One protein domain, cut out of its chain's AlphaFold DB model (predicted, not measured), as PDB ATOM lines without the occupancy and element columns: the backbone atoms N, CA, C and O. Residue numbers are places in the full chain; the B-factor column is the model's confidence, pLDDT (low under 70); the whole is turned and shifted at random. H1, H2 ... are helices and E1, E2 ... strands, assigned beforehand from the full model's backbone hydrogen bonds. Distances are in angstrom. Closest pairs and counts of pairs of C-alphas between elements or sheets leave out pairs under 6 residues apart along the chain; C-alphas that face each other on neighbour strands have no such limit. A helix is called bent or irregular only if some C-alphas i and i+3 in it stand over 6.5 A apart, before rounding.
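This is residues 219 to 250 and 257 to 415 of the 421 residues of the protein "Gln_deamidase_2 domain-containing protein" of Elusimicrobium sp. An273 (UniProt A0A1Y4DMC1). A curled sheet of four strands, E6 E5 E4 E7, has the long helix H2 packed along one face, and H1 crosses H2 at a steep angle. Toward the other end of the longest axis lie two small three-stranded sheets, E1 E3 E2 and E8 E9 E10, while short H3 packs on E6 and a long loop, residues 311 to 337, links E4 to E5. The printed part has 191 residues with four named helices and ten named strands, in the order H1 E1 E2 E3 H2 E4 E5 E6 H3 E7 H4 E8 E9 E10. The three sheets are antiparallel, the class is mixed, helices and strands, and the whole is compact, with a radius of gyration of the C-alphas of 18.0 A and spans of 58 by 41 by 29 A.

Begin with the large sheet: find C-alpha 302 at (27.434, -11.554, -31.799), where E4 starts, and follow it 25.4 A to residue 310. E5, residues 338 to 347, is 27.9 A long; E6 holds residues 350 to 356 and E7 residues 379 to 385. H2, residues 271 to 292, measures 32.9 A; it is irregular, with C-alphas 272 and 275 7.8 A apart. Find C-alpha 219 at (31.636, -28.794, -34.767); from there H1 runs 27.4 A to residue 237. H3 is residues 367 to 371 and H4 residues 390 to 394. Look for E1 at residues 239 to 245, E2 at 258 to 261 and E3 at 264 to 268. E8, residues 401 to 403, E9, residues 406 to 409, and E10, residues 412 to 414, come last; E10 ends at C-alpha 414, (58.561, -2.822, -45.544).

The sheet E6 E5 E4 E7 is strongly twisted and curled like part of a barrel, with edge strands E6 and E7. E4 E5 E6 form a meander, each strand the antiparallel neighbour of the one before. Look at N 304 and O 342, 2.8 A, for the hairpin E4 and E5, at N 352 and O 345, 3.0 A, for the hairpin E5 and E6, and at N 307 and O 382, 2.9 A, for E4 and E7. H1 and H2 are on one face of this sheet, an arrangement in two layers, helices on one face of a sheet. H2 lies over E5 at a height over the sheet of 8.6 A and runs along the strands; its closest C-alphas to E5 are those of Cys 275 and Glu 339, 5.2 A. H1, with residues 227 to 235 alone, touches H2, closest at the C-alphas of Ala 231 and Thr 282, 5.1 A, at a steep tilt of 52 degrees, opposite ways. H3 is on the sheet but over none of its strands; its closest C-alphas to E6 are those of Phe 367 and Val 354, 5.2 A. In the sheet E1 E3 E2, find N 244 and O 265, 2.8 A, and N 266 and O 259, 2.8 A. H4 only grazes this sheet with residues 392 to 394. E8 E9 E10 form a second meander, with N 403 and O 406 2.8 A apart and N 407 and O 414 2.8 A apart. The closest C-alphas of E3 and E10 are those of Phe 268 and Tyr 414, 7.0 A. Every O i to N i+4 pair is within hydrogen-bond range in H1, H3 and H4, and 16 of 18 in H2.

The two C-alphas farthest apart are those of Ser 250 and Gly 348, 60.1 A. Residues 251 to 256 are not printed, and C-alphas 250 and 257 are 17.4 A apart across the cut. Of the links printed whole, E4 to E5 is long, with 27 residues. The mean pLDDT of the printed part is 76.3; 56 residues are under 70, among them 236 to 250, 257 to 275 and 291 to 300.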
ATOM      1  N   ALA A 219      31.978 -29.280 -33.430       83.56
ATOM      2  CA  ALA A 219      31.636 -28.794 -34.767       83.56
ATOM      3  C   ALA A 219      31.845 -27.276 -34.910       83.56
ATOM      4  O   ALA A 219      32.413 -26.828 -35.908       83.56
ATOM      5  N   ASP A 220      31.437 -26.496 -33.905       84.19
ATOM      6  CA  ASP A 220      31.638 -25.045 -33.889       84.19
ATOM      7  C   ASP A 220      33.115 -24.694 -33.686       84.19
ATOM      8  O   ASP A 220      33.612 -23.766 -34.319       84.19
ATOM      9  N   GLN A 221      33.843 -25.470 -32.875       88.44
ATOM     10  CA  GLN A 221      35.290 -25.328 -32.716       88.44
ATOM     11  C   GLN A 221      36.023 -25.515 -34.048       88.44
ATOM     12  O   GLN A 221      36.817 -24.657 -34.422       88.44
ATOM     13  N   LYS A 222      35.722 -26.589 -34.794       87.56
ATOM     14  CA  LYS A 222      36.312 -26.838 -36.121       87.56
ATOM     15  C   LYS A 222      36.008 -25.702 -37.096       87.56
ATOM     16  O   LYS A 222      36.898 -25.251 -37.811       87.56
ATOM     17  N   TRP A 223      34.764 -25.224 -37.114       86.44
ATOM     18  CA  TRP A 223      34.374 -24.105 -37.971       86.44
ATOM     19  C   TRP A 223      35.114 -22.814 -37.600       86.44
ATOM     20  O   TRP A 223      35.706 -22.183 -38.472       86.44
ATOM     21  N   LEU A 224      35.148 -22.441 -36.318       88.69
ATOM     22  CA  LEU A 224      35.867 -21.256 -35.847       88.69
ATOM     23  C   LEU A 224      37.379 -21.353 -36.086       88.69
ATOM     24  O   LEU A 224      38.005 -20.356 -36.434       88.69
ATOM     25  N   GLN A 225      37.964 -22.544 -35.946       89.94
ATOM     26  CA  GLN A 225      39.376 -22.782 -36.236       89.94
ATOM     27  C   GLN A 225      39.677 -22.571 -37.722       89.94
ATOM     28  O   GLN A 225      40.663 -21.922 -38.062       89.94
ATOM     29  N   GLU A 226      38.799 -23.039 -38.612       87.69
ATOM     30  CA  GLU A 226      38.912 -22.770 -40.045       87.69
ATOM     31  C   GLU A 226      38.777 -21.271 -40.349       87.69
ATOM     32  O   GLU A 226      39.566 -20.721 -41.117       87.69
ATOM     33  N   VAL A 227      37.842 -20.567 -39.699       85.75
ATOM     34  CA  VAL A 227      37.716 -19.107 -39.833       85.75
ATOM     35  C   VAL A 227      38.998 -18.395 -39.395       85.75
ATOM     36  O   VAL A 227      39.481 -17.528 -40.125       85.75
ATOM     37  N   GLN A 228      39.572 -18.774 -38.251       85.62
ATOM     38  CA  GLN A 228      40.826 -18.217 -37.737       85.62
ATOM     39  C   GLN A 228      42.002 -18.504 -38.683       85.62
ATOM     40  O   GLN A 228      42.778 -17.598 -38.985       85.62
ATOM     41  N   ARG A 229      42.098 -19.725 -39.225       84.88
ATOM     42  CA  ARG A 229      43.125 -20.115 -40.206       84.88
ATOM     43  C   ARG A 229      43.029 -19.288 -41.488       84.88
ATOM     44  O   ARG A 229      44.037 -18.779 -41.977       84.88
ATOM     45  N   LEU A 230      41.821 -19.127 -42.026       82.44
ATOM     46  CA  LEU A 230      41.583 -18.314 -43.220       82.44
ATOM     47  C   LEU A 230      41.838 -16.826 -42.960       82.44
ATOM     48  O   LEU A 230      42.385 -16.149 -43.826       82.44
ATOM     49  N   ALA A 231      41.478 -16.314 -41.781       80.44
ATOM     50  CA  ALA A 231      41.786 -14.942 -41.392       80.44
ATOM     51  C   ALA A 231      43.301 -14.715 -41.283       80.44
ATOM     52  O   ALA A 231      43.804 -13.728 -41.810       80.44
ATOM     53  N   ALA A 232      44.046 -15.652 -40.689       76.62
ATOM     54  CA  ALA A 232      45.506 -15.602 -40.647       76.62
ATOM     55  C   ALA A 232      46.122 -15.622 -42.058       76.62
ATOM     56  O   ALA A 232      47.051 -14.864 -42.337       76.62
ATOM     57  N   ALA A 233      45.578 -16.427 -42.978       77.44
ATOM     58  CA  ALA A 233      45.997 -16.418 -44.380       77.44
ATOM     59  C   ALA A 233      45.709 -15.068 -45.068       77.44
ATOM     60  O   ALA A 233      46.585 -14.541 -45.752       77.44
ATOM     61  N   ASP A 234      44.531 -14.473 -44.839       75.19
ATOM     62  CA  ASP A 234      44.184 -13.139 -45.348       75.19
ATOM     63  C   ASP A 234      45.130 -12.061 -44.788       75.19
ATOM     64  O   ASP A 234      45.587 -11.205 -45.544       75.19
ATOM     65  N   ILE A 235      45.456 -12.111 -43.489       72.25
ATOM     66  CA  ILE A 235      46.397 -11.187 -42.832       72.25
ATOM     67  C   ILE A 235      47.794 -11.308 -43.449       72.25
ATOM     68  O   ILE A 235      48.456 -10.299 -43.663       72.25
ATOM     69  N   ARG A 236      48.249 -12.519 -43.791       69.12
ATOM     70  CA  ARG A 236      49.548 -12.718 -44.463       69.12
ATOM     71  C   ARG A 236      49.583 -12.129 -45.878       69.12
ATOM     72  O   ARG A 236      50.657 -11.794 -46.369       69.12
ATOM     73  N   GLN A 237      48.430 -12.010 -46.535       68.44
ATOM     74  CA  GLN A 237      48.304 -11.495 -47.904       68.44
ATOM     75  C   GLN A 237      47.916 -10.013 -47.977       68.44
ATOM     76  O   GLN A 237      47.901  -9.443 -49.068       68.44
ATOM     77  N   LYS A 238      47.563  -9.389 -46.852       68.88
ATOM     78  CA  LYS A 238      47.116  -7.995 -46.781       68.88
ATOM     79  C   LYS A 238      47.996  -7.198 -45.835       68.88
ATOM     80  O   LYS A 238      48.511  -7.706 -44.848       68.88
ATOM     81  N   VAL A 239      48.143  -5.916 -46.121       65.06
ATOM     82  CA  VAL A 239      48.855  -4.966 -45.269       65.06
ATOM     83  C   VAL A 239      47.905  -3.833 -44.903       65.06
ATOM     84  O   VAL A 239      47.029  -3.486 -45.692       65.06
ATOM     85  N   VAL A 240      48.048  -3.283 -43.694       62.22
ATOM     86  CA  VAL A 240      47.309  -2.076 -43.300       62.22
ATOM     87  C   VAL A 240      48.193  -0.870 -43.532       62.22
ATOM     88  O   VAL A 240      49.245  -0.754 -42.897       62.22
ATOM     89  N   LEU A 241      47.738   0.000 -44.428       65.12
ATOM     90  CA  LEU A 241      48.328   1.299 -44.696       65.12
ATOM     91  C   LEU A 241      47.668   2.335 -43.782       65.12
ATOM     92  O   LEU A 241      46.482   2.623 -43.919       65.12
ATOM     93  N   TYR A 242      48.409   2.868 -42.819       64.62
ATOM     94  CA  TYR A 242      47.972   4.031 -42.048       64.62
ATOM     95  C   TYR A 242      48.520   5.289 -42.700       64.62
ATOM     96  O   TYR A 242      49.641   5.277 -43.189       64.62
ATOM     97  N   GLU A 243      47.743   6.362 -42.671       64.69
ATOM     98  CA  GLU A 243      48.138   7.672 -43.174       64.69
ATOM     99  C   GLU A 243      48.103   8.668 -42.013       64.69
ATOM    100  O   GLU A 243      47.093   8.779 -41.313       64.69
ATOM    101  N   GLU A 244      49.212   9.364 -41.793       61.91
ATOM    102  CA  GLU A 244      49.380  10.411 -40.787       61.91
ATOM    103  C   GLU A 244      49.959  11.665 -41.453       61.91
ATOM    104  O   GLU A 244      50.642  11.574 -42.468       61.91
ATOM    105  N   ASN A 245      49.714  12.854 -40.906       55.88
ATOM    106  CA  ASN A 245      50.414  14.050 -41.383       55.88
ATOM    107  C   ASN A 245      51.879  13.983 -40.932       55.88
ATOM    108  O   ASN A 245      52.152  13.617 -39.787       55.88
ATOM    109  N   ALA A 246      52.823  14.337 -41.807       54.12
ATOM    110  CA  ALA A 246      54.236  14.329 -41.450       54.12
ATOM    111  C   ALA A 246      54.506  15.317 -40.304       54.12
ATOM    112  O   ALA A 246      54.263  16.517 -40.438       54.12
ATOM    113  N   ALA A 247      55.013  14.823 -39.170       48.62
ATOM    114  CA  ALA A 247      55.578  15.696 -38.148       48.62
ATOM    115  C   ALA A 247      56.802  16.433 -38.727       48.62
ATOM    116  O   ALA A 247      57.483  15.908 -39.608       48.62
ATOM    117  N   SER A 248      57.061  17.652 -38.237       42.84
ATOM    118  CA  SER A 248      58.184  18.504 -38.661       42.84
ATOM    119  C   SER A 248      59.491  17.699 -38.791       42.84
ATOM    120  O   SER A 248      59.768  16.864 -37.933       42.84
ATOM    121  N   LEU A 249      60.263  17.986 -39.848       36.94
ATOM    122  CA  LEU A 249      61.432  17.289 -40.430       36.94
ATOM    123  C   LEU A 249      62.532  16.739 -39.481       36.94
ATOM    124  O   LEU A 249      63.496  16.146 -39.953       36.94
ATOM    125  N   SER A 250      62.429  16.895 -38.162       34.06
ATOM    126  CA  SER A 250      63.453  16.538 -37.171       34.06
ATOM    127  C   SER A 250      63.351  15.122 -36.578       34.06
ATOM    128  O   SER A 250      64.192  14.757 -35.762       34.06
ATOM    129  N   GLY A 257      59.409   0.915 -41.746       49.22
ATOM    130  CA  GLY A 257      57.970   0.812 -42.038       49.22
ATOM    131  C   GLY A 257      57.238   2.127 -42.339       49.22
ATOM    132  O   GLY A 257      56.012   2.135 -42.246       49.22
ATOM    133  N   GLN A 258      57.953   3.211 -42.669       59.19
ATOM    134  CA  GLN A 258      57.374   4.528 -42.962       59.19
ATOM    135  C   GLN A 258      57.797   5.041 -44.341       59.19
ATOM    136  O   GLN A 258      58.930   4.796 -44.765       59.19
ATOM    137  N   TYR A 259      56.925   5.780 -45.026       54.94
ATOM    138  CA  TYR A 259      57.346   6.622 -46.143       54.94
ATOM    139  C   TYR A 259      56.562   7.922 -46.233       54.94
ATOM    140  O   TYR A 259      55.403   7.966 -45.838       54.94
ATOM    141  N   THR A 260      57.194   8.963 -46.773       49.97
ATOM    142  CA  THR A 260      56.566  10.273 -46.963       49.97
ATOM    143  C   THR A 260      56.229  10.506 -48.432       49.97
ATOM    144  O   THR A 260      57.063  10.236 -49.303       49.97
ATOM    145  N   ASP A 261      55.025  11.007 -48.692       48.38
ATOM    146  CA  ASP A 261      54.599  11.556 -49.982       48.38
ATOM    147  C   ASP A 261      53.595  12.696 -49.742       48.38
ATOM    148  O   ASP A 261      52.765  12.609 -48.839       48.38
ATOM    149  N   GLY A 262      53.713  13.802 -50.480       55.31
ATOM    150  CA  GLY A 262      52.779  14.936 -50.394       55.31
ATOM    151  C   GLY A 262      52.513  15.512 -48.987       55.31
ATOM    152  O   GLY A 262      51.399  15.953 -48.719       55.31
ATOM    153  N   GLY A 263      53.487  15.486 -48.065       57.69
ATOM    154  CA  GLY A 263      53.313  15.959 -46.676       57.69
ATOM    155  C   GLY A 263      52.645  14.954 -45.723       57.69
ATOM    156  O   GLY A 263      52.371  15.280 -44.566       57.69
ATOM    157  N   LYS A 264      52.412  13.723 -46.181       55.06
ATOM    158  CA  LYS A 264      51.822  12.622 -45.414       55.06
ATOM    159  C   LYS A 264      52.856  11.538 -45.154       55.06
ATOM    160  O   LYS A 264      53.727  11.305 -45.983       55.06
ATOM    161  N   VAL A 265      52.760  10.879 -44.006       60.22
ATOM    162  CA  VAL A 265      53.524   9.695 -43.613       60.22
ATOM    163  C   VAL A 265      52.610   8.484 -43.675       60.22
ATOM    164  O   VAL A 265      51.551   8.439 -43.056       60.22
ATOM    165  N   TYR A 266      53.062   7.472 -44.395       60.75
ATOM    166  CA  TYR A 266      52.380   6.204 -44.539       60.75
ATOM    167  C   TYR A 266      53.043   5.163 -43.641       60.75
ATOM    168  O   TYR A 266      54.218   4.847 -43.837       60.75
ATOM    169  N   LEU A 267      52.313   4.630 -42.658       58.50
ATOM    170  CA  LEU A 267      52.809   3.622 -41.720       58.50
ATOM    171  C   LEU A 267      52.274   2.233 -42.067       58.50
ATOM    172  O   LEU A 267      51.071   2.021 -42.221       58.50
ATOM    173  N   PHE A 268      53.174   1.259 -42.102       58.25
ATOM    174  CA  PHE A 268      52.861  -0.127 -42.432       58.25
ATOM    175  C   PHE A 268      52.798  -0.958 -41.155       58.25
ATOM    176  O   PHE A 268      53.837  -1.306 -40.601       58.25
ATOM    177  N   ARG A 269      51.577  -1.276 -40.687       57.50
ATOM    178  CA  ARG A 269      51.315  -2.050 -39.448       57.50
ATOM    179  C   ARG A 269      52.222  -1.619 -38.272       57.50
ATOM    180  O   ARG A 269      53.051  -2.415 -37.829       57.50
ATOM    181  N   PRO A 270      52.096  -0.383 -37.750       53.28
ATOM    182  CA  PRO A 270      52.866   0.011 -36.579       53.28
ATOM    183  C   PRO A 270      52.554  -0.946 -35.422       53.28
ATOM    184  O   PRO A 270      51.403  -1.348 -35.244       53.28
ATOM    185  N   ALA A 271      53.569  -1.287 -34.624       49.25
ATOM    186  CA  ALA A 271      53.465  -2.203 -33.479       49.25
ATOM    187  C   ALA A 271      52.243  -1.905 -32.590       49.25
ATOM    188  O   ALA A 271      51.504  -2.789 -32.163       49.25
ATOM    189  N   GLY A 272      51.973  -0.611 -32.389       52.97
ATOM    190  CA  GLY A 272      50.853  -0.094 -31.608       52.97
ATOM    191  C   GLY A 272      49.460  -0.265 -32.233       52.97
ATOM    192  O   GLY A 272      48.492   0.172 -31.621       52.97
ATOM    193  N   LYS A 273      49.331  -0.855 -33.430       57.50
ATOM    194  CA  LYS A 273      48.054  -1.044 -34.154       57.50
ATOM    195  C   LYS A 273      47.903  -2.416 -34.821       57.50
ATOM    196  O   LYS A 273      46.938  -2.650 -35.550       57.50
ATOM    197  N   GLU A 274      48.857  -3.320 -34.628       60.12
ATOM    198  CA  GLU A 274      48.850  -4.609 -35.314       60.12
ATOM    199  C   GLU A 274      47.749  -5.547 -34.818       60.12
ATOM    200  O   GLU A 274      47.058  -6.150 -35.642       60.12
ATOM    201  N   CYS A 275      47.531  -5.618 -33.500       68.31
ATOM    202  CA  CYS A 275      46.449  -6.424 -32.936       68.31
ATOM    203  C   CYS A 275      45.089  -5.963 -33.485       68.31
ATOM    204  O   CYS A 275      44.287  -6.800 -33.890       68.31
ATOM    205  N   ALA A 276      44.890  -4.651 -33.657       71.06
ATOM    206  CA  ALA A 276      43.668  -4.095 -34.239       71.06
ATOM    207  C   ALA A 276      43.420  -4.523 -35.689       71.06
ATOM    208  O   ALA A 276      42.301  -4.890 -36.046       71.06
ATOM    209  N   ALA A 277      44.462  -4.544 -36.523       71.00
ATOM    210  CA  ALA A 277      44.362  -5.025 -37.899       71.00
ATOM    211  C   ALA A 277      43.960  -6.510 -37.965       71.00
ATOM    212  O   ALA A 277      43.072  -6.895 -38.732       71.00
ATOM    213  N   CYS A 278      44.609  -7.341 -37.145       74.25
ATOM    214  CA  CYS A 278      44.370  -8.782 -37.089       74.25
ATOM    215  C   CYS A 278      42.971  -9.108 -36.555       74.25
ATOM    216  O   CYS A 278      42.258  -9.931 -37.142       74.25
ATOM    217  N   SER A 279      42.552  -8.441 -35.476       80.75
ATOM    218  CA  SER A 279      41.203  -8.570 -34.924       80.75
ATOM    219  C   SER A 279      40.149  -8.109 -35.930       80.75
ATOM    220  O   SER A 279      39.196  -8.845 -36.173       80.75
ATOM    221  N   TYR A 280      40.348  -6.970 -36.606       82.06
ATOM    222  CA  TYR A 280      39.414  -6.474 -37.622       82.06
ATOM    223  C   TYR A 280      39.231  -7.462 -38.781       82.06
ATOM    224  O   TYR A 280      38.100  -7.805 -39.137       82.06
ATOM    225  N   LEU A 281      40.327  -7.960 -39.367       79.50
ATOM    226  CA  LEU A 281      40.268  -8.925 -40.472       79.50
ATOM    227  C   LEU A 281      39.561 -10.220 -40.057       79.50
ATOM    228  O   LEU A 281      38.729 -10.739 -40.806       79.50
ATOM    229  N   THR A 282      39.839 -10.698 -38.845       84.56
ATOM    230  CA  THR A 282      39.195 -11.887 -38.277       84.56
ATOM    231  C   THR A 282      37.695 -11.657 -38.074       84.56
ATOM    232  O   THR A 282      36.887 -12.456 -38.546       84.56
ATOM    233  N   CYS A 283      37.291 -10.531 -37.476       84.00
ATOM    234  CA  CYS A 283      35.885 -10.150 -37.334       84.00
ATOM    235  C   CYS A 283      35.164 -10.029 -38.690       84.00
ATOM    236  O   CYS A 283      34.061 -10.556 -38.857       84.00
ATOM    237  N   SER A 284      35.791  -9.379 -39.678       82.06
ATOM    238  CA  SER A 284      35.263  -9.225 -41.042       82.06
ATOM    239  C   SER A 284      35.049 -10.594 -41.706       82.06
ATOM    240  O   SER A 284      34.006 -10.839 -42.319       82.06
ATOM    241  N   ARG A 285      35.980 -11.542 -41.510       84.38
ATOM    242  CA  ARG A 285      35.866 -12.925 -42.004       84.38
ATOM    243  C   ARG A 285      34.727 -13.689 -41.330       84.38
ATOM    244  O   ARG A 285      33.930 -14.299 -42.043       84.38
ATOM    245  N   VAL A 286      34.618 -13.620 -40.000       81.69
ATOM    246  CA  VAL A 286      33.511 -14.220 -39.231       81.69
ATOM    247  C   VAL A 286      32.162 -13.730 -39.770       81.69
ATOM    248  O   VAL A 286      31.287 -14.543 -40.069       81.69
ATOM    249  N   CYS A 287      32.008 -12.417 -39.976       78.19
ATOM    250  CA  CYS A 287      30.763 -11.831 -40.483       78.19
ATOM    251  C   CYS A 287      30.407 -12.333 -41.894       78.19
ATOM    252  O   CYS A 287      29.263 -12.715 -42.137       78.19
ATOM    253  N   ARG A 288      31.382 -12.388 -42.815       78.69
ATOM    254  CA  ARG A 288      31.168 -12.917 -44.178       78.69
ATOM    255  C   ARG A 288      30.786 -14.399 -44.172       78.69
ATOM    256  O   ARG A 288      29.898 -14.802 -44.915       78.69
ATOM    257  N   GLN A 289      31.436 -15.205 -43.333       77.12
ATOM    258  CA  GLN A 289      31.181 -16.647 -43.244       77.12
ATOM    259  C   GLN A 289      29.784 -16.956 -42.701       77.12
ATOM    260  O   GLN A 289      29.104 -17.831 -43.233       77.12
ATOM    261  N   VAL A 290      29.318 -16.201 -41.703       72.44
ATOM    262  CA  VAL A 290      27.949 -16.362 -41.192       72.44
ATOM    263  C   VAL A 290      26.894 -15.955 -42.213       72.44
ATOM    264  O   VAL A 290      25.879 -16.636 -42.327       72.44
ATOM    265  N   GLN A 291      27.140 -14.918 -43.013       69.31
ATOM    266  CA  GLN A 291      26.215 -14.547 -44.085       69.31
ATOM    267  C   GLN A 291      26.155 -15.595 -45.208       69.31
ATOM    268  O   GLN A 291      25.084 -15.839 -45.753       69.31
ATOM    269  N   ALA A 292      27.286 -16.220 -45.552       68.69
ATOM    270  CA  ALA A 292      27.349 -17.243 -46.598       68.69
ATOM    271  C   ALA A 292      26.655 -18.564 -46.208       68.69
ATOM    272  O   ALA A 292      26.370 -19.388 -47.073       68.69
ATOM    273  N   GLN A 293      26.381 -18.777 -44.917       65.19
ATOM    274  CA  GLN A 293      25.746 -19.991 -44.393       65.19
ATOM    275  C   GLN A 293      24.605 -19.648 -43.414       65.19
ATOM    276  O   GLN A 293      24.662 -20.004 -42.233       65.19
ATOM    277  N   PRO A 294      23.533 -18.982 -43.884       54.34
ATOM    278  CA  PRO A 294      22.473 -18.457 -43.021       54.34
ATOM    279  C   PRO A 294      21.589 -19.549 -42.390       54.34
ATOM    280  O   PRO A 294      20.810 -19.257 -41.487       54.34
ATOM    281  N   SER A 295      21.693 -20.803 -42.853       50.19
ATOM    282  CA  SER A 295      20.871 -21.942 -42.415       50.19
ATOM    283  C   SER A 295      21.364 -22.640 -41.142       50.19
ATOM    284  O   SER A 295      20.640 -23.456 -40.572       50.19
ATOM    285  N   ARG A 296      22.573 -22.330 -40.658       55.28
ATOM    286  CA  ARG A 296      23.023 -22.746 -39.320       55.28
ATOM    287  C   ARG A 296      22.526 -21.706 -38.312       55.28
ATOM    288  O   ARG A 296      22.448 -20.535 -38.649       55.28
ATOM    289  N   ASN A 297      22.184 -22.112 -37.085       52.25
ATOM    290  CA  ASN A 297      21.571 -21.318 -35.987       52.25
ATOM    291  C   ASN A 297      22.312 -20.017 -35.543       52.25
ATOM    292  O   ASN A 297      22.065 -19.468 -34.472       52.25
ATOM    293  N   TRP A 298      23.210 -19.492 -36.367       58.75
ATOM    294  CA  TRP A 298      24.080 -18.339 -36.191       58.75
ATOM    295  C   TRP A 298      23.390 -16.985 -36.412       58.75
ATOM    296  O   TRP A 298      24.017 -15.948 -36.217       58.75
ATOM    297  N   GLY A 299      22.092 -16.964 -36.737       52.19
ATOM    298  CA  GLY A 299      21.296 -15.740 -36.915       52.19
ATOM    299  C   GLY A 299      21.163 -14.848 -35.669       52.19
ATOM    300  O   GLY A 299      20.596 -13.767 -35.763       52.19
ATOM    301  N   LEU A 300      21.688 -15.279 -34.513       59.41
ATOM    302  CA  LEU A 300      21.807 -14.489 -33.277       59.41
ATOM    303  C   LEU A 300      23.259 -14.371 -32.779       59.41
ATOM    304  O   LEU A 300      23.481 -13.967 -31.638       59.41
ATOM    305  N   MET A 301      24.245 -14.749 -33.600       74.12
ATOM    306  CA  MET A 301      25.655 -14.629 -33.237       74.12
ATOM    307  C   MET A 301      25.996 -13.162 -32.960       74.12
ATOM    308  O   MET A 301      25.431 -12.263 -33.573       74.12
ATOM    309  N   GLN A 302      26.902 -12.896 -32.030       78.94
ATOM    310  CA  GLN A 302      27.434 -11.554 -31.799       78.94
ATOM    311  C   GLN A 302      28.941 -11.575 -32.017       78.94
ATOM    312  O   GLN A 302      29.595 -12.547 -31.642       78.94
ATOM    313  N   VAL A 303      29.486 -10.514 -32.606       84.12
ATOM    314  CA  VAL A 303      30.930 -10.367 -32.816       84.12
ATOM    315  C   VAL A 303      31.378  -9.088 -32.136       84.12
ATOM    316  O   VAL A 303      30.799  -8.029 -32.369       84.12
ATOM    317  N   TYR A 304      32.405  -9.198 -31.306       85.44
ATOM    318  CA  TYR A 304      33.023  -8.077 -30.623       85.44
ATOM    319  C   TYR A 304      34.511  -8.033 -30.933       85.44
ATOM    320  O   TYR A 304      35.184  -9.066 -30.967       85.44
ATOM    321  N   GLN A 305      35.023  -6.821 -31.075       87.94
ATOM    322  CA  GLN A 305      36.440  -6.545 -30.926       87.94
ATOM    323  C   GLN A 305      36.712  -6.306 -29.441       87.94
ATOM    324  O   GLN A 305      36.140  -5.402 -28.829       87.94
ATOM    325  N   LEU A 306      37.539  -7.157 -28.848       90.94
ATOM    326  CA  LEU A 306      37.995  -7.010 -27.474       90.94
ATOM    327  C   LEU A 306      39.271  -6.181 -27.453       90.94
ATOM    328  O   LEU A 306      40.154  -6.409 -28.273       90.94
ATOM    329  N   GLN A 307      39.392  -5.280 -26.482       90.25
ATOM    330  CA  GLN A 307      40.628  -4.556 -26.212       90.25
ATOM    331  C   GLN A 307      40.946  -4.603 -24.721       90.25
ATOM    332  O   GLN A 307      40.158  -4.154 -23.892       90.25
ATOM    333  N   LEU A 308      42.122  -5.112 -24.374       90.94
ATOM    334  CA  LEU A 308      42.657  -5.083 -23.019       90.94
ATOM    335  C   LEU A 308      43.639  -3.931 -22.876       90.94
ATOM    336  O   LEU A 308      44.502  -3.725 -23.731       90.94
ATOM    337  N   ARG A 309      43.527  -3.205 -21.764       88.88
ATOM    338  CA  ARG A 309      44.461  -2.144 -21.385       88.88
ATOM    339  C   ARG A 309      44.862  -2.256 -19.917       88.88
ATOM    340  O   ARG A 309      44.095  -2.793 -19.114       88.88
ATOM    341  N   PRO A 310      46.043  -1.747 -19.544       88.06
ATOM    342  CA  PRO A 310      46.427  -1.665 -18.148       88.06
ATOM    343  C   PRO A 310      45.569  -0.642 -17.394       88.06
ATOM    344  O   PRO A 310      45.178   0.390 -17.931       88.06
ATOM    345  N   LEU A 311      45.277  -0.934 -16.125       83.75
ATOM    346  CA  LEU A 311      44.440  -0.097 -15.262       83.75
ATOM    347  C   LEU A 311      45.208   1.080 -14.638       83.75
ATOM    348  O   LEU A 311      44.643   2.155 -14.470       83.75
ATOM    349  N   LYS A 312      46.461   0.853 -14.220       74.31
ATOM    350  CA  LYS A 312      47.331   1.835 -13.531       74.31
ATOM    351  C   LYS A 312      48.820   1.699 -13.901       74.31
ATOM    352  O   LYS A 312      49.684   2.174 -13.178       74.31
ATOM    353  N   ALA A 313      49.133   0.995 -14.986       66.31
ATOM    354  CA  ALA A 313      50.500   0.739 -15.440       66.31
ATOM    355  C   ALA A 313      50.639   1.144 -16.911       66.31
ATOM    356  O   ALA A 313      49.635   1.284 -17.601       66.31
ATOM    357  N   SER A 314      51.866   1.288 -17.412       77.62
ATOM    358  CA  SER A 314      52.090   1.473 -18.849       77.62
ATOM    359  C   SER A 314      51.828   0.188 -19.647       77.62
ATOM    360  O   SER A 314      51.483   0.267 -20.817       77.62
ATOM    361  N   GLN A 315      51.940  -0.993 -19.025       87.50
ATOM    362  CA  GLN A 315      51.901  -2.293 -19.706       87.50
ATOM    363  C   GLN A 315      50.920  -3.281 -19.056       87.50
ATOM    364  O   GLN A 315      50.719  -3.282 -17.836       87.50
ATOM    365  N   LEU A 316      50.333  -4.149 -19.881       88.75
ATOM    366  CA  LEU A 316      49.569  -5.327 -19.485       88.75
ATOM    367  C   LEU A 316      50.452  -6.322 -18.735       88.75
ATOM    368  O   LEU A 316      51.628  -6.499 -19.042       88.75
ATOM    369  N   ARG A 317      49.844  -7.013 -17.769       91.44
ATOM    370  CA  ARG A 317      50.511  -8.032 -16.956       91.44
ATOM    371  C   ARG A 317      49.843  -9.387 -17.158       91.44
ATOM    372  O   ARG A 317      48.606  -9.444 -17.107       91.44
ATOM    373  N   PRO A 318      50.618 -10.468 -17.343       93.25
ATOM    374  CA  PRO A 318      50.050 -11.804 -17.356       93.25
ATOM    375  C   PRO A 318      49.489 -12.151 -15.970       93.25
ATOM    376  O   PRO A 318      49.852 -11.542 -14.962       93.25
ATOM    377  N   ALA A 319      48.580 -13.121 -15.910       92.19
ATOM    378  CA  ALA A 319      48.040 -13.609 -14.642       92.19
ATOM    379  C   ALA A 319      49.103 -14.318 -13.786       92.19
ATOM    380  O   ALA A 319      49.027 -14.285 -12.558       92.19
ATOM    381  N   SER A 320      50.097 -14.933 -14.432       89.31
ATOM    382  CA  SER A 320      51.238 -15.591 -13.800       89.31
ATOM    383  C   SER A 320      52.536 -15.280 -14.550       89.31
ATOM    384  O   SER A 320      52.543 -15.067 -15.761       89.31
ATOM    385  N   GLY A 321      53.653 -15.250 -13.820       89.25
ATOM    386  CA  GLY A 321      54.966 -14.938 -14.387       89.25
ATOM    387  C   GLY A 321      55.136 -13.463 -14.763       89.25
ATOM    388  O   GLY A 321      54.464 -12.583 -14.227       89.25
ATOM    389  N   THR A 322      56.088 -13.192 -15.661       87.25
ATOM    390  CA  THR A 322      56.494 -11.826 -16.044       87.25
ATOM    391  C   THR A 322      56.232 -11.484 -17.508       87.25
ATOM    392  O   THR A 322      56.269 -10.309 -17.854       87.25
ATOM    393  N   LYS A 323      55.955 -12.475 -18.369       89.94
ATOM    394  CA  LYS A 323      55.762 -12.286 -19.814       89.94
ATOM    395  C   LYS A 323      54.589 -13.096 -20.355       89.94
ATOM    396  O   LYS A 323      54.230 -14.129 -19.794       89.94
ATOM    397  N   PHE A 324      54.040 -12.633 -21.474       89.94
ATOM    398  CA  PHE A 324      53.163 -13.431 -22.327       89.94
ATOM    399  C   PHE A 324      54.003 -14.305 -23.260       89.94
ATOM    400  O   PHE A 324      55.105 -13.923 -23.662       89.94
ATOM    401  N   PHE A 325      53.467 -15.465 -23.623       88.38
ATOM    402  CA  PHE A 325      54.136 -16.431 -24.486       88.38
ATOM    403  C   PHE A 325      53.229 -16.802 -25.653       88.38
ATOM    404  O   PHE A 325      52.010 -16.870 -25.495       88.38
ATOM    405  N   SER A 326      53.836 -17.037 -26.815       86.38
ATOM    406  CA  SER A 326      53.154 -17.625 -27.961       86.38
ATOM    407  C   SER A 326      52.761 -19.074 -27.661       86.38
ATOM    408  O   SER A 326      53.327 -19.686 -26.745       86.38
ATOM    409  N   PRO A 327      51.857 -19.676 -28.453       83.75
ATOM    410  CA  PRO A 327      51.509 -21.084 -28.284       83.75
ATOM    411  C   PRO A 327      52.715 -22.024 -28.450       83.75
ATOM    412  O   PRO A 327      52.762 -23.085 -27.841       83.75
ATOM    413  N   GLN A 328      53.733 -21.600 -29.205       85.56
ATOM    414  CA  GLN A 328      55.001 -22.316 -29.403       85.56
ATOM    415  C   GLN A 328      56.043 -22.016 -28.307       85.56
ATOM    416  O   GLN A 328      57.199 -22.415 -28.423       85.56
ATOM    417  N   GLY A 329      55.667 -21.288 -27.251       85.31
ATOM    418  CA  GLY A 329      56.528 -20.993 -26.103       85.31
ATOM    419  C   GLY A 329      57.497 -19.824 -26.302       85.31
ATOM    420  O   GLY A 329      58.366 -19.600 -25.459       85.31
ATOM    421  N   LYS A 330      57.366 -19.043 -27.382       86.06
ATOM    422  CA  LYS A 330      58.212 -17.865 -27.611       86.06
ATOM    423  C   LYS A 330      57.712 -16.694 -26.768       86.06
ATOM    424  O   LYS A 330      56.546 -16.321 -26.855       86.06
ATOM    425  N   ALA A 331      58.587 -16.088 -25.972       84.31
ATOM    426  CA  ALA A 331      58.224 -14.914 -25.183       84.31
ATOM    427  C   ALA A 331      57.928 -13.707 -26.088       84.31
ATOM    428  O   ALA A 331      58.734 -13.365 -26.959       84.31
ATOM    429  N   TYR A 332      56.807 -13.036 -25.842       82.50
ATOM    430  CA  TYR A 332      56.494 -11.763 -26.481       82.50
ATOM    431  C   TYR A 332      57.211 -10.593 -25.786       82.50
ATOM    432  O   TYR A 332      57.576 -10.697 -24.609       82.50
ATOM    433  N   PRO A 333      57.424  -9.465 -26.494       80.31
ATOM    434  CA  PRO A 333      57.745  -8.199 -25.842       80.31
ATOM    435  C   PRO A 333      56.577  -7.733 -24.963       80.31
ATOM    436  O   PRO A 333      55.452  -8.210 -25.111       80.31
ATOM    437  N   ASP A 334      56.834  -6.773 -24.075       81.50
ATOM    438  CA  ASP A 334      55.795  -6.223 -23.205       81.50
ATOM    439  C   ASP A 334      54.652  -5.601 -24.020       81.50
ATOM    440  O   ASP A 334      54.867  -4.881 -25.000       81.50
ATOM    441  N   TRP A 335      53.416  -5.863 -23.599       83.69
ATOM    442  CA  TRP A 335      52.216  -5.386 -24.283       83.69
ATOM    443  C   TRP A 335      51.656  -4.147 -23.596       83.69
ATOM    444  O   TRP A 335      51.309  -4.191 -22.425       83.69
ATOM    445  N   PHE A 336      51.496  -3.043 -24.323       82.94
ATOM    446  CA  PHE A 336      50.823  -1.833 -23.815       82.94
ATOM    447  C   PHE A 336      49.292  -1.936 -23.915       82.94
ATOM    448  O   PHE A 336      48.551  -1.283 -23.183       82.94
ATOM    449  N   TYR A 337      48.814  -2.779 -24.826       85.38
ATOM    450  CA  TYR A 337      47.423  -3.170 -25.006       85.38
ATOM    451  C   TYR A 337      47.402  -4.513 -25.749       85.38
ATOM    452  O   TYR A 337      48.418  -4.921 -26.313       85.38
ATOM    453  N   HIS A 338      46.257  -5.188 -25.763       88.44
ATOM    454  CA  HIS A 338      46.051  -6.396 -26.561       88.44
ATOM    455  C   HIS A 338      44.647  -6.409 -27.147       88.44
ATOM    456  O   HIS A 338      43.725  -5.888 -26.518       88.44
ATOM    457  N   GLU A 339      44.474  -7.000 -28.326       88.81
ATOM    458  CA  GLU A 339      43.164  -7.128 -28.962       88.81
ATOM    459  C   GLU A 339      42.912  -8.545 -29.452       88.81
ATOM    460  O   GLU A 339      43.812  -9.238 -29.919       88.81
ATOM    461  N   ALA A 340      41.657  -8.961 -29.339       91.31
ATOM    462  CA  ALA A 340      41.192 -10.272 -29.758       91.31
ATOM    463  C   ALA A 340      39.768 -10.171 -30.307       91.31
ATOM    464  O   ALA A 340      39.088  -9.152 -30.154       91.31
ATOM    465  N   VAL A 341      39.295 -11.238 -30.944       91.38
ATOM    466  CA  VAL A 341      37.909 -11.312 -31.412       91.38
ATOM    467  C   VAL A 341      37.105 -12.173 -30.464       91.38
ATOM    468  O   VAL A 341      37.463 -13.320 -30.230       91.38
ATOM    469  N   LEU A 342      35.987 -11.656 -29.969       91.12
ATOM    470  CA  LEU A 342      34.997 -12.458 -29.265       91.12
ATOM    471  C   LEU A 342      33.821 -12.743 -30.188       91.12
ATOM    472  O   LEU A 342      33.159 -11.833 -30.683       91.12
ATOM    473  N   VAL A 343      33.525 -14.023 -30.354       88.50
ATOM    474  CA  VAL A 343      32.317 -14.515 -31.004       88.50
ATOM    475  C   VAL A 343      31.420 -15.106 -29.930       88.50
ATOM    476  O   VAL A 343      31.839 -15.986 -29.186       88.50
ATOM    477  N   ILE A 344      30.174 -14.651 -29.845       84.44
ATOM    478  CA  ILE A 344      29.173 -15.297 -28.999       84.44
ATOM    479  C   ILE A 344      28.230 -16.078 -29.899       84.44
ATOM    480  O   ILE A 344      27.391 -15.497 -30.589       84.44
ATOM    481  N   LEU A 345      28.416 -17.397 -29.925       79.69
ATOM    482  CA  LEU A 345      27.614 -18.322 -30.721       79.69
ATOM    483  C   LEU A 345      26.271 -18.582 -30.048       79.69
ATOM    484  O   LEU A 345      26.214 -18.647 -28.825       79.69
ATOM    485  N   ASN A 346      25.229 -18.823 -30.846       73.94
ATOM    486  CA  ASN A 346      23.972 -19.401 -30.379       73.94
ATOM    487  C   ASN A 346      23.840 -20.830 -30.928       73.94
ATOM    488  O   ASN A 346      23.429 -21.023 -32.071       73.94
ATOM    489  N   HIS A 347      24.208 -21.832 -30.129       69.00
ATOM    490  CA  HIS A 347      24.152 -23.242 -30.522       69.00
ATOM    491  C   HIS A 347      23.227 -24.016 -29.595       69.00
ATOM    492  O   HIS A 347      23.369 -23.942 -28.379       69.00
ATOM    493  N   GLY A 348      22.274 -24.776 -30.147       64.69
ATOM    494  CA  GLY A 348      21.425 -25.658 -29.338       64.69
ATOM    495  C   GLY A 348      20.700 -24.924 -28.207       64.69
ATOM    496  O   GLY A 348      20.522 -25.477 -27.126       64.69
ATOM    497  N   LYS A 349      20.316 -23.664 -28.446       62.31
ATOM    498  CA  LYS A 349      19.733 -22.774 -27.442       62.31
ATOM    499  C   LYS A 349      20.685 -22.381 -26.304       62.31
ATOM    500  O   LYS A 349      20.230 -22.122 -25.197       62.31
ATOM    501  N   ARG A 350      21.992 -22.313 -26.549       65.81
ATOM    502  CA  ARG A 350      23.013 -21.896 -25.578       65.81
ATOM    503  C   ARG A 350      23.904 -20.821 -26.178       65.81
ATOM    504  O   ARG A 350      24.211 -20.876 -27.367       65.81
ATOM    505  N   HIS A 351      24.339 -19.882 -25.336       74.31
ATOM    506  CA  HIS A 351      25.299 -18.856 -25.741       74.31
ATOM    507  C   HIS A 351      26.696 -19.232 -25.312       74.31
ATOM    508  O   HIS A 351      26.944 -19.429 -24.122       74.31
ATOM    509  N   ILE A 352      27.590 -19.300 -26.288       80.62
ATOM    510  CA  ILE A 352      28.937 -19.819 -26.096       80.62
ATOM    511  C   ILE A 352      29.915 -18.720 -26.513       80.62
ATOM    512  O   ILE A 352      30.087 -18.489 -27.712       80.62
ATOM    513  N   PRO A 353      30.487 -17.978 -25.545       86.94
ATOM    514  CA  PRO A 353      31.479 -16.953 -25.823       86.94
ATOM    515  C   PRO A 353      32.840 -17.605 -26.092       86.94
ATOM    516  O   PRO A 353      33.433 -18.241 -25.216       86.94
ATOM    517  N   VAL A 354      33.333 -17.420 -27.311       90.69
ATOM    518  CA  VAL A 354      34.587 -17.977 -27.810       90.69
ATOM    519  C   VAL A 354      35.481 -16.844 -28.278       90.69
ATOM    520  O   VAL A 354      35.048 -15.980 -29.038       90.69
ATOM    521  N   VAL A 355      36.731 -16.857 -27.839       92.81
ATOM    522  CA  VAL A 355      37.745 -15.914 -28.291       92.81
ATOM    523  C   VAL A 355      38.574 -16.545 -29.403       92.81
ATOM    524  O   VAL A 355      38.991 -17.698 -29.303       92.81
ATOM    525  N   LEU A 356      38.800 -15.774 -30.463       92.06
ATOM    526  CA  LEU A 356      39.764 -16.060 -31.516       92.06
ATOM    527  C   LEU A 356      40.963 -15.144 -31.286       92.06
ATOM    528  O   LEU A 356      40.885 -13.931 -31.509       92.06
ATOM    529  N   ASP A 357      42.045 -15.738 -30.800       89.75
ATOM    530  CA  ASP A 357      43.286 -15.043 -30.491       89.75
ATOM    531  C   ASP A 357      44.488 -15.925 -30.860       89.75
ATOM    532  O   ASP A 357      44.933 -16.737 -30.043       89.75
ATOM    533  N   PRO A 358      45.029 -15.781 -32.084       82.81
ATOM    534  CA  PRO A 358      46.163 -16.584 -32.530       82.81
ATOM    535  C   PRO A 358      47.451 -16.293 -31.746       82.81
ATOM    536  O   PRO A 358      48.402 -17.063 -31.853       82.81
ATOM    537  N   PHE A 359      47.512 -15.200 -30.976       83.00
ATOM    538  CA  PHE A 359      48.705 -14.859 -30.205       83.00
ATOM    539  C   PHE A 359      48.843 -15.700 -28.945       83.00
ATOM    540  O   PHE A 359      49.970 -15.972 -28.537       83.00
ATOM    541  N   LEU A 360      47.725 -16.085 -28.328       87.69
ATOM    542  CA  LEU A 360      47.705 -16.820 -27.062       87.69
ATOM    543  C   LEU A 360      47.265 -18.280 -27.216       87.69
ATOM    544  O   LEU A 360      47.536 -19.081 -26.323       87.69
ATOM    545  N   ALA A 361      46.625 -18.647 -28.330       86.81
ATOM    546  CA  ALA A 361      46.227 -20.024 -28.604       86.81
ATOM    547  C   ALA A 361      46.269 -20.365 -30.104       86.81
ATOM    548  O   ALA A 361      45.942 -19.546 -30.959       86.81
ATOM    549  N   GLU A 362      46.591 -21.621 -30.434       84.94
ATOM    550  CA  GLU A 362      46.575 -22.114 -31.825       84.94
ATOM    551  C   GLU A 362      45.159 -22.217 -32.417       84.94
ATOM    552  O   GLU A 362      44.984 -22.361 -33.629       84.94
ATOM    553  N   GLY A 363      44.129 -22.138 -31.577       88.12
ATOM    554  CA  GLY A 363      42.743 -22.249 -31.996       88.12
ATOM    555  C   GLY A 363      41.774 -21.487 -31.097       88.12
ATOM    556  O   GLY A 363      42.193 -20.803 -30.159       88.12
ATOM    557  N   PRO A 364      40.467 -21.613 -31.377       91.81
ATOM    558  CA  PRO A 364      39.422 -20.951 -30.614       91.81
ATOM    559  C   PRO A 364      39.440 -21.403 -29.156       91.81
ATOM    560  O   PRO A 364      39.531 -22.599 -28.870       91.81
ATOM    561  N   MET A 365      39.294 -20.453 -28.240       90.56
ATOM    562  CA  MET A 365      39.382 -20.698 -26.804       90.56
ATOM    563  C   MET A 365      38.163 -20.151 -26.068       90.56
ATOM    564  O   MET A 365      37.551 -19.167 -26.488       90.56
ATOM    565  N   ALA A 366      37.781 -20.785 -24.959       89.38
ATOM    566  CA  ALA A 366      36.668 -20.283 -24.161       89.38
ATOM    567  C   ALA A 366      37.011 -18.897 -23.596       89.38
ATOM    568  O   ALA A 366      38.144 -18.649 -23.182       89.38
ATOM    569  N   PHE A 367      36.031 -17.994 -23.523       90.00
ATOM    570  CA  PHE A 367      36.283 -16.629 -23.043       90.00
ATOM    571  C   PHE A 367      36.886 -16.582 -21.630       90.00
ATOM    572  O   PHE A 367      37.766 -15.772 -21.357       90.00
ATOM    573  N   SER A 368      36.470 -17.488 -20.741       87.88
ATOM    574  CA  SER A 368      37.049 -17.621 -19.399       87.88
ATOM    575  C   SER A 368      38.510 -18.073 -19.412       87.88
ATOM    576  O   SER A 368      39.298 -17.555 -18.625       87.88
ATOM    577  N   GLN A 369      38.878 -18.989 -20.312       90.94
ATOM    578  CA  GLN A 369      40.262 -19.435 -20.484       90.94
ATOM    579  C   GLN A 369      41.132 -18.291 -20.999       90.94
ATOM    580  O   GLN A 369      42.192 -18.041 -20.441       90.94
ATOM    581  N   TRP A 370      40.652 -17.538 -21.992       93.19
ATOM    582  CA  TRP A 370      41.370 -16.373 -22.510       93.19
ATOM    583  C   TRP A 370      41.599 -15.302 -21.436       93.19
ATOM    584  O   TRP A 370      42.715 -14.820 -21.258       93.19
ATOM    585  N   LEU A 371      40.569 -14.975 -20.649       92.94
ATOM    586  CA  LEU A 371      40.692 -14.016 -19.546       92.94
ATOM    587  C   LEU A 371      41.699 -14.454 -18.475       92.94
ATOM    588  O   LEU A 371      42.329 -13.596 -17.858       92.94
ATOM    589  N   ALA A 372      41.879 -15.762 -18.269       92.38
ATOM    590  CA  ALA A 372      42.818 -16.303 -17.290       92.38
ATOM    591  C   ALA A 372      44.292 -16.042 -17.639       92.38
ATOM    592  O   ALA A 372      45.146 -16.220 -16.776       92.38
ATOM    593  N   HIS A 373      44.606 -15.579 -18.854       93.81
ATOM    594  CA  HIS A 373      45.961 -15.149 -19.203       93.81
ATOM    595  C   HIS A 373      46.333 -13.784 -18.609       93.81
ATOM    596  O   HIS A 373      47.518 -13.466 -18.540       93.81
ATOM    597  N   PHE A 374      45.366 -12.976 -18.162       94.44
ATOM    598  CA  PHE A 374      45.589 -11.579 -17.780       94.44
ATOM    599  C   PHE A 374      45.388 -11.345 -16.285       94.44
ATOM    600  O   PHE A 374      44.474 -11.891 -15.668       94.44
ATOM    601  N   SER A 375      46.210 -10.474 -15.692       93.62
ATOM    602  CA  SER A 375      46.068 -10.114 -14.281       93.62
ATOM    603  C   SER A 375      44.796  -9.279 -14.046       93.62
ATOM    604  O   SER A 375      44.705  -8.155 -14.558       93.62
ATOM    605  N   PRO A 376      43.824  -9.756 -13.243       91.50
ATOM    606  CA  PRO A 376      42.538  -9.080 -13.088       91.50
ATOM    607  C   PRO A 376      42.625  -7.770 -12.299       91.50
ATOM    608  O   PRO A 376      41.830  -6.864 -12.536       91.50
ATOM    609  N   GLN A 377      43.601  -7.621 -11.397       90.00
ATOM    610  CA  GLN A 377      43.784  -6.385 -10.622       90.00
ATOM    611  C   GLN A 377      44.402  -5.247 -11.451       90.00
ATOM    612  O   GLN A 377      44.312  -4.084 -11.063       90.00
ATOM    613  N   HIS A 378      45.035  -5.576 -12.579       89.81
ATOM    614  CA  HIS A 378      45.829  -4.636 -13.372       89.81
ATOM    615  C   HIS A 378      45.260  -4.381 -14.763       89.81
ATOM    616  O   HIS A 378      45.852  -3.602 -15.504       89.81
ATOM    617  N   THR A 379      44.138  -5.006 -15.123       91.81
ATOM    618  CA  THR A 379      43.638  -5.009 -16.499       91.81
ATOM    619  C   THR A 379      42.187  -4.559 -16.557       91.81
ATOM    620  O   THR A 379      41.349  -4.994 -15.767       91.81
ATOM    621  N   VAL A 380      41.886  -3.707 -17.531       92.00
ATOM    622  CA  VAL A 380      40.528  -3.380 -17.958       92.00
ATOM    623  C   VAL A 380      40.280  -3.981 -19.337       92.00
ATOM    624  O   VAL A 380      41.167  -3.986 -20.191       92.00
ATOM    625  N   LEU A 381      39.066  -4.473 -19.557       93.25
ATOM    626  CA  LEU A 381      38.577  -4.916 -20.853       93.25
ATOM    627  C   LEU A 381      37.591  -3.896 -21.417       93.25
ATOM    628  O   LEU A 381      36.652  -3.489 -20.740       93.25
ATOM    629  N   TYR A 382      37.738  -3.578 -22.689       90.50
ATOM    630  CA  TYR A 382      36.709  -2.960 -23.506       90.50
ATOM    631  C   TYR A 382      36.213  -3.968 -24.539       90.50
ATOM    632  O   TYR A 382      36.971  -4.821 -25.003       90.50
ATOM    633  N   ALA A 383      34.934  -3.885 -24.885       87.69
ATOM    634  CA  ALA A 383      34.324  -4.754 -25.877       87.69
ATOM    635  C   ALA A 383      33.445  -3.921 -26.800       87.69
ATOM    636  O   ALA A 383      32.432  -3.368 -26.373       87.69
ATOM    637  N   TYR A 384      33.836  -3.858 -28.065       83.81
ATOM    638  CA  TYR A 384      33.172  -3.053 -29.078       83.81
ATOM    639  C   TYR A 384      32.369  -3.971 -29.988       83.81
ATOM    640  O   TYR A 384      32.961  -4.879 -30.578       83.81
ATOM    641  N   PRO A 385      31.041  -3.783 -30.114       80.25
ATOM    642  CA  PRO A 385      30.269  -4.461 -31.145       80.25
ATOM    643  C   PRO A 385      30.931  -4.229 -32.497       80.25
ATOM    644  O   PRO A 385      31.150  -3.085 -32.894       80.25
ATOM    645  N   PHE A 386      31.291  -5.309 -33.182       79.62
ATOM    646  CA  PHE A 386      32.042  -5.180 -34.415       79.62
ATOM    647  C   PHE A 386      31.164  -4.614 -35.531       79.62
ATOM    648  O   PHE A 386      30.055  -5.091 -35.786       79.62
ATOM    649  N   GLN A 387      31.711  -3.628 -36.232       74.38
ATOM    650  CA  GLN A 387      31.140  -3.041 -37.429       74.38
ATOM    651  C   GLN A 387      32.236  -2.907 -38.482       74.38
ATOM    652  O   GLN A 387      33.395  -2.639 -38.165       74.38
ATOM    653  N   ARG A 388      31.863  -3.130 -39.743       74.94
ATOM    654  CA  ARG A 388      32.762  -2.912 -40.873       74.94
ATOM    655  C   ARG A 388      32.730  -1.441 -41.258       74.94
ATOM    656  O   ARG A 388      31.643  -0.888 -41.432       74.94
ATOM    657  N   TRP A 389      33.906  -0.858 -41.442       72.50
ATOM    658  CA  TRP A 389      34.075   0.551 -41.786       72.50
ATOM    659  C   TRP A 389      34.799   0.685 -43.118       72.50
ATOM    660  O   TRP A 389      35.777  -0.028 -43.354       72.50
ATOM    661  N   SER A 390      34.309   1.573 -43.988       73.25
ATOM    662  CA  SER A 390      34.884   1.789 -45.324       73.25
ATOM    663  C   SER A 390      36.359   2.164 -45.242       73.25
ATOM    664  O   SER A 390      37.187   1.496 -45.852       73.25
ATOM    665  N   ASP A 391      36.700   3.124 -44.380       71.56
ATOM    666  CA  ASP A 391      38.070   3.603 -44.186       71.56
ATOM    667  C   ASP A 391      39.040   2.482 -43.783       71.56
ATOM    668  O   ASP A 391      40.189   2.438 -44.214       71.56
ATOM    669  N   THR A 392      38.581   1.542 -42.963       73.94
ATOM    670  CA  THR A 392      39.397   0.437 -42.472       73.94
ATOM    671  C   THR A 392      39.535  -0.648 -43.536       73.94
ATOM    672  O   THR A 392      40.607  -1.237 -43.667       73.94
ATOM    673  N   GLU A 393      38.492  -0.899 -44.334       77.19
ATOM    674  CA  GLU A 393      38.567  -1.808 -45.488       77.19
ATOM    675  C   GLU A 393      39.457  -1.245 -46.608       77.19
ATOM    676  O   GLU A 393      40.206  -2.009 -47.209       77.19
ATOM    677  N   GLU A 394      39.431   0.064 -46.860       75.56
ATOM    678  CA  GLU A 394      40.271   0.733 -47.865       75.56
ATOM    679  C   GLU A 394      41.757   0.695 -47.496       75.56
ATOM    680  O   GLU A 394      42.614   0.472 -48.350       75.56
ATOM    681  N   ARG A 395      42.074   0.824 -46.203       73.31
ATOM    682  CA  ARG A 395      43.449   0.700 -45.691       73.31
ATOM    683  C   ARG A 395      44.012  -0.716 -45.807       73.31
ATOM    684  O   ARG A 395      45.228  -0.893 -45.716       73.31
ATOM    685  N   LEU A 396      43.156  -1.726 -45.971       75.38
ATOM    686  CA  LEU A 396      43.541  -3.129 -46.120       75.38
ATOM    687  C   LEU A 396      43.904  -3.444 -47.574       75.38
ATOM    688  O   LEU A 396      43.133  -4.052 -48.321       75.38
ATOM    689  N   VAL A 397      45.122  -3.083 -47.960       74.50
ATOM    690  CA  VAL A 397      45.620  -3.243 -49.329       74.50
ATOM    691  C   VAL A 397      46.432  -4.526 -49.500       74.50
ATOM    692  O   VAL A 397      46.981  -5.080 -48.546       74.50
ATOM    693  N   ARG A 398      46.524  -5.030 -50.735       75.38
ATOM    694  CA  ARG A 398      47.464  -6.110 -51.075       75.38
ATOM    695  C   ARG A 398      48.839  -5.512 -51.394       75.38
ATOM    696  O   ARG A 398      48.887  -4.511 -52.116       75.38
ATOM    697  N   PRO A 399      49.934  -6.104 -50.886       73.81
ATOM    698  CA  PRO A 399      51.273  -5.734 -51.318       73.81
ATOM    699  C   PRO A 399      51.459  -6.108 -52.795       73.81
ATOM    700  O   PRO A 399      50.891  -7.095 -53.263       73.81
ATOM    701  N   ASP A 400      52.285  -5.354 -53.512       79.56
ATOM    702  CA  ASP A 400      52.611  -5.622 -54.917       79.56
ATOM    703  C   ASP A 400      53.545  -6.839 -55.043       79.56
ATOM    704  O   ASP A 400      53.522  -7.561 -56.038       79.56
ATOM    705  N   LYS A 401      54.382  -7.083 -54.021       78.00
ATOM    706  CA  LYS A 401      55.329  -8.209 -53.962       78.00
ATOM    707  C   LYS A 401      55.723  -8.552 -52.524       78.00
ATOM    708  O   LYS A 401      55.756  -7.689 -51.657       78.00
ATOM    709  N   VAL A 402      56.119  -9.803 -52.273       71.75
ATOM    710  CA  VAL A 402      56.755 -10.248 -51.018       71.75
ATOM    711  C   VAL A 402      58.132 -10.845 -51.335       71.75
ATOM    712  O   VAL A 402      58.267 -11.604 -52.292       71.75
ATOM    713  N   LYS A 403      59.177 -10.488 -50.576       73.81
ATOM    714  CA  LYS A 403      60.534 -11.051 -50.708       73.81
ATOM    715  C   LYS A 403      61.165 -11.239 -49.324       73.81
ATOM    716  O   LYS A 403      61.525 -10.261 -48.670       73.81
ATOM    717  N   GLY A 404      61.336 -12.491 -48.897       74.44
ATOM    718  CA  GLY A 404      61.809 -12.815 -47.547       74.44
ATOM    719  C   GLY A 404      60.840 -12.298 -46.479       74.44
ATOM    720  O   GLY A 404      59.629 -12.418 -46.635       74.44
ATOM    721  N   ASN A 405      61.361 -11.657 -45.432       66.31
ATOM    722  CA  ASN A 405      60.556 -10.990 -44.401       66.31
ATOM    723  C   ASN A 405      60.124  -9.562 -44.787       66.31
ATOM    724  O   ASN A 405      59.767  -8.783 -43.906       66.31
ATOM    725  N   LYS A 406      60.198  -9.192 -46.074       67.25
ATOM    726  CA  LYS A 406      59.804  -7.869 -46.563       67.25
ATOM    727  C   LYS A 406      58.609  -7.934 -47.509       67.25
ATOM    728  O   LYS A 406      58.556  -8.763 -48.415       67.25
ATOM    729  N   ILE A 407      57.691  -6.999 -47.331       70.25
ATOM    730  CA  ILE A 407      56.522  -6.720 -48.172       70.25
ATOM    731  C   ILE A 407      56.810  -5.477 -49.009       70.25
ATOM    732  O   ILE A 407      57.450  -4.561 -48.515       70.25
ATOM    733  N   TRP A 408      56.369  -5.435 -50.260       71.69
ATOM    734  CA  TRP A 408      56.557  -4.302 -51.160       71.69
ATOM    735  C   TRP A 408      55.219  -3.682 -51.536       71.69
ATOM    736  O   TRP A 408      54.280  -4.414 -51.845       71.69
ATOM    737  N   LYS A 409      55.139  -2.353 -51.514       71.38
ATOM    738  CA  LYS A 409      53.967  -1.584 -51.942       71.38
ATOM    739  C   LYS A 409      54.408  -0.227 -52.486       71.38
ATOM    740  O   LYS A 409      55.228   0.433 -51.843       71.38
ATOM    741  N   ASP A 410      53.905   0.137 -53.660       70.31
ATOM    742  CA  ASP A 410      54.186   1.385 -54.376       70.31
ATOM    743  C   ASP A 410      55.701   1.613 -54.548       70.31
ATOM    744  O   ASP A 410      56.262   2.656 -54.219       70.31
ATOM    745  N   GLY A 411      56.401   0.561 -54.995       68.06
ATOM    746  CA  GLY A 411      57.845   0.581 -55.265       68.06
ATOM    747  C   GLY A 411      58.758   0.543 -54.031       68.06
ATOM    748  O   GLY A 411      59.980   0.534 -54.182       68.06
ATOM    749  N   ARG A 412      58.213   0.472 -52.811       66.50
ATOM    750  CA  ARG A 412      58.988   0.500 -51.553       66.50
ATOM    751  C   ARG A 412      58.859  -0.802 -50.769       66.50
ATOM    752  O   ARG A 412      57.859  -1.496 -50.902       66.50
ATOM    753  N   SER A 413      59.860  -1.125 -49.942       65.19
ATOM    754  CA  SER A 413      59.903  -2.350 -49.125       65.19
ATOM    755  C   SER A 413      59.707  -2.071 -47.630       65.19
ATOM    756  O   SER A 413      60.337  -1.168 -47.086       65.19
ATOM    757  N   TYR A 414      58.943  -2.919 -46.951       62.75
ATOM    758  CA  TYR A 414      58.561  -2.822 -45.544       62.75
ATOM    759  C   TYR A 414      58.866  -4.137 -44.838       62.75
ATOM    760  O   TYR A 414      58.678  -5.202 -45.416       62.75
ATOM    761  N   LYS A 415      59.315  -4.088 -43.584       56.72
ATOM    762  CA  LYS A 415      59.413  -5.273 -42.726       56.72
ATOM    763  C   LYS A 415      58.184  -5.262 -41.809       56.72
ATOM    764  O   LYS A 415      58.043  -4.284 -41.076       56.72
TER     765      LYS A 415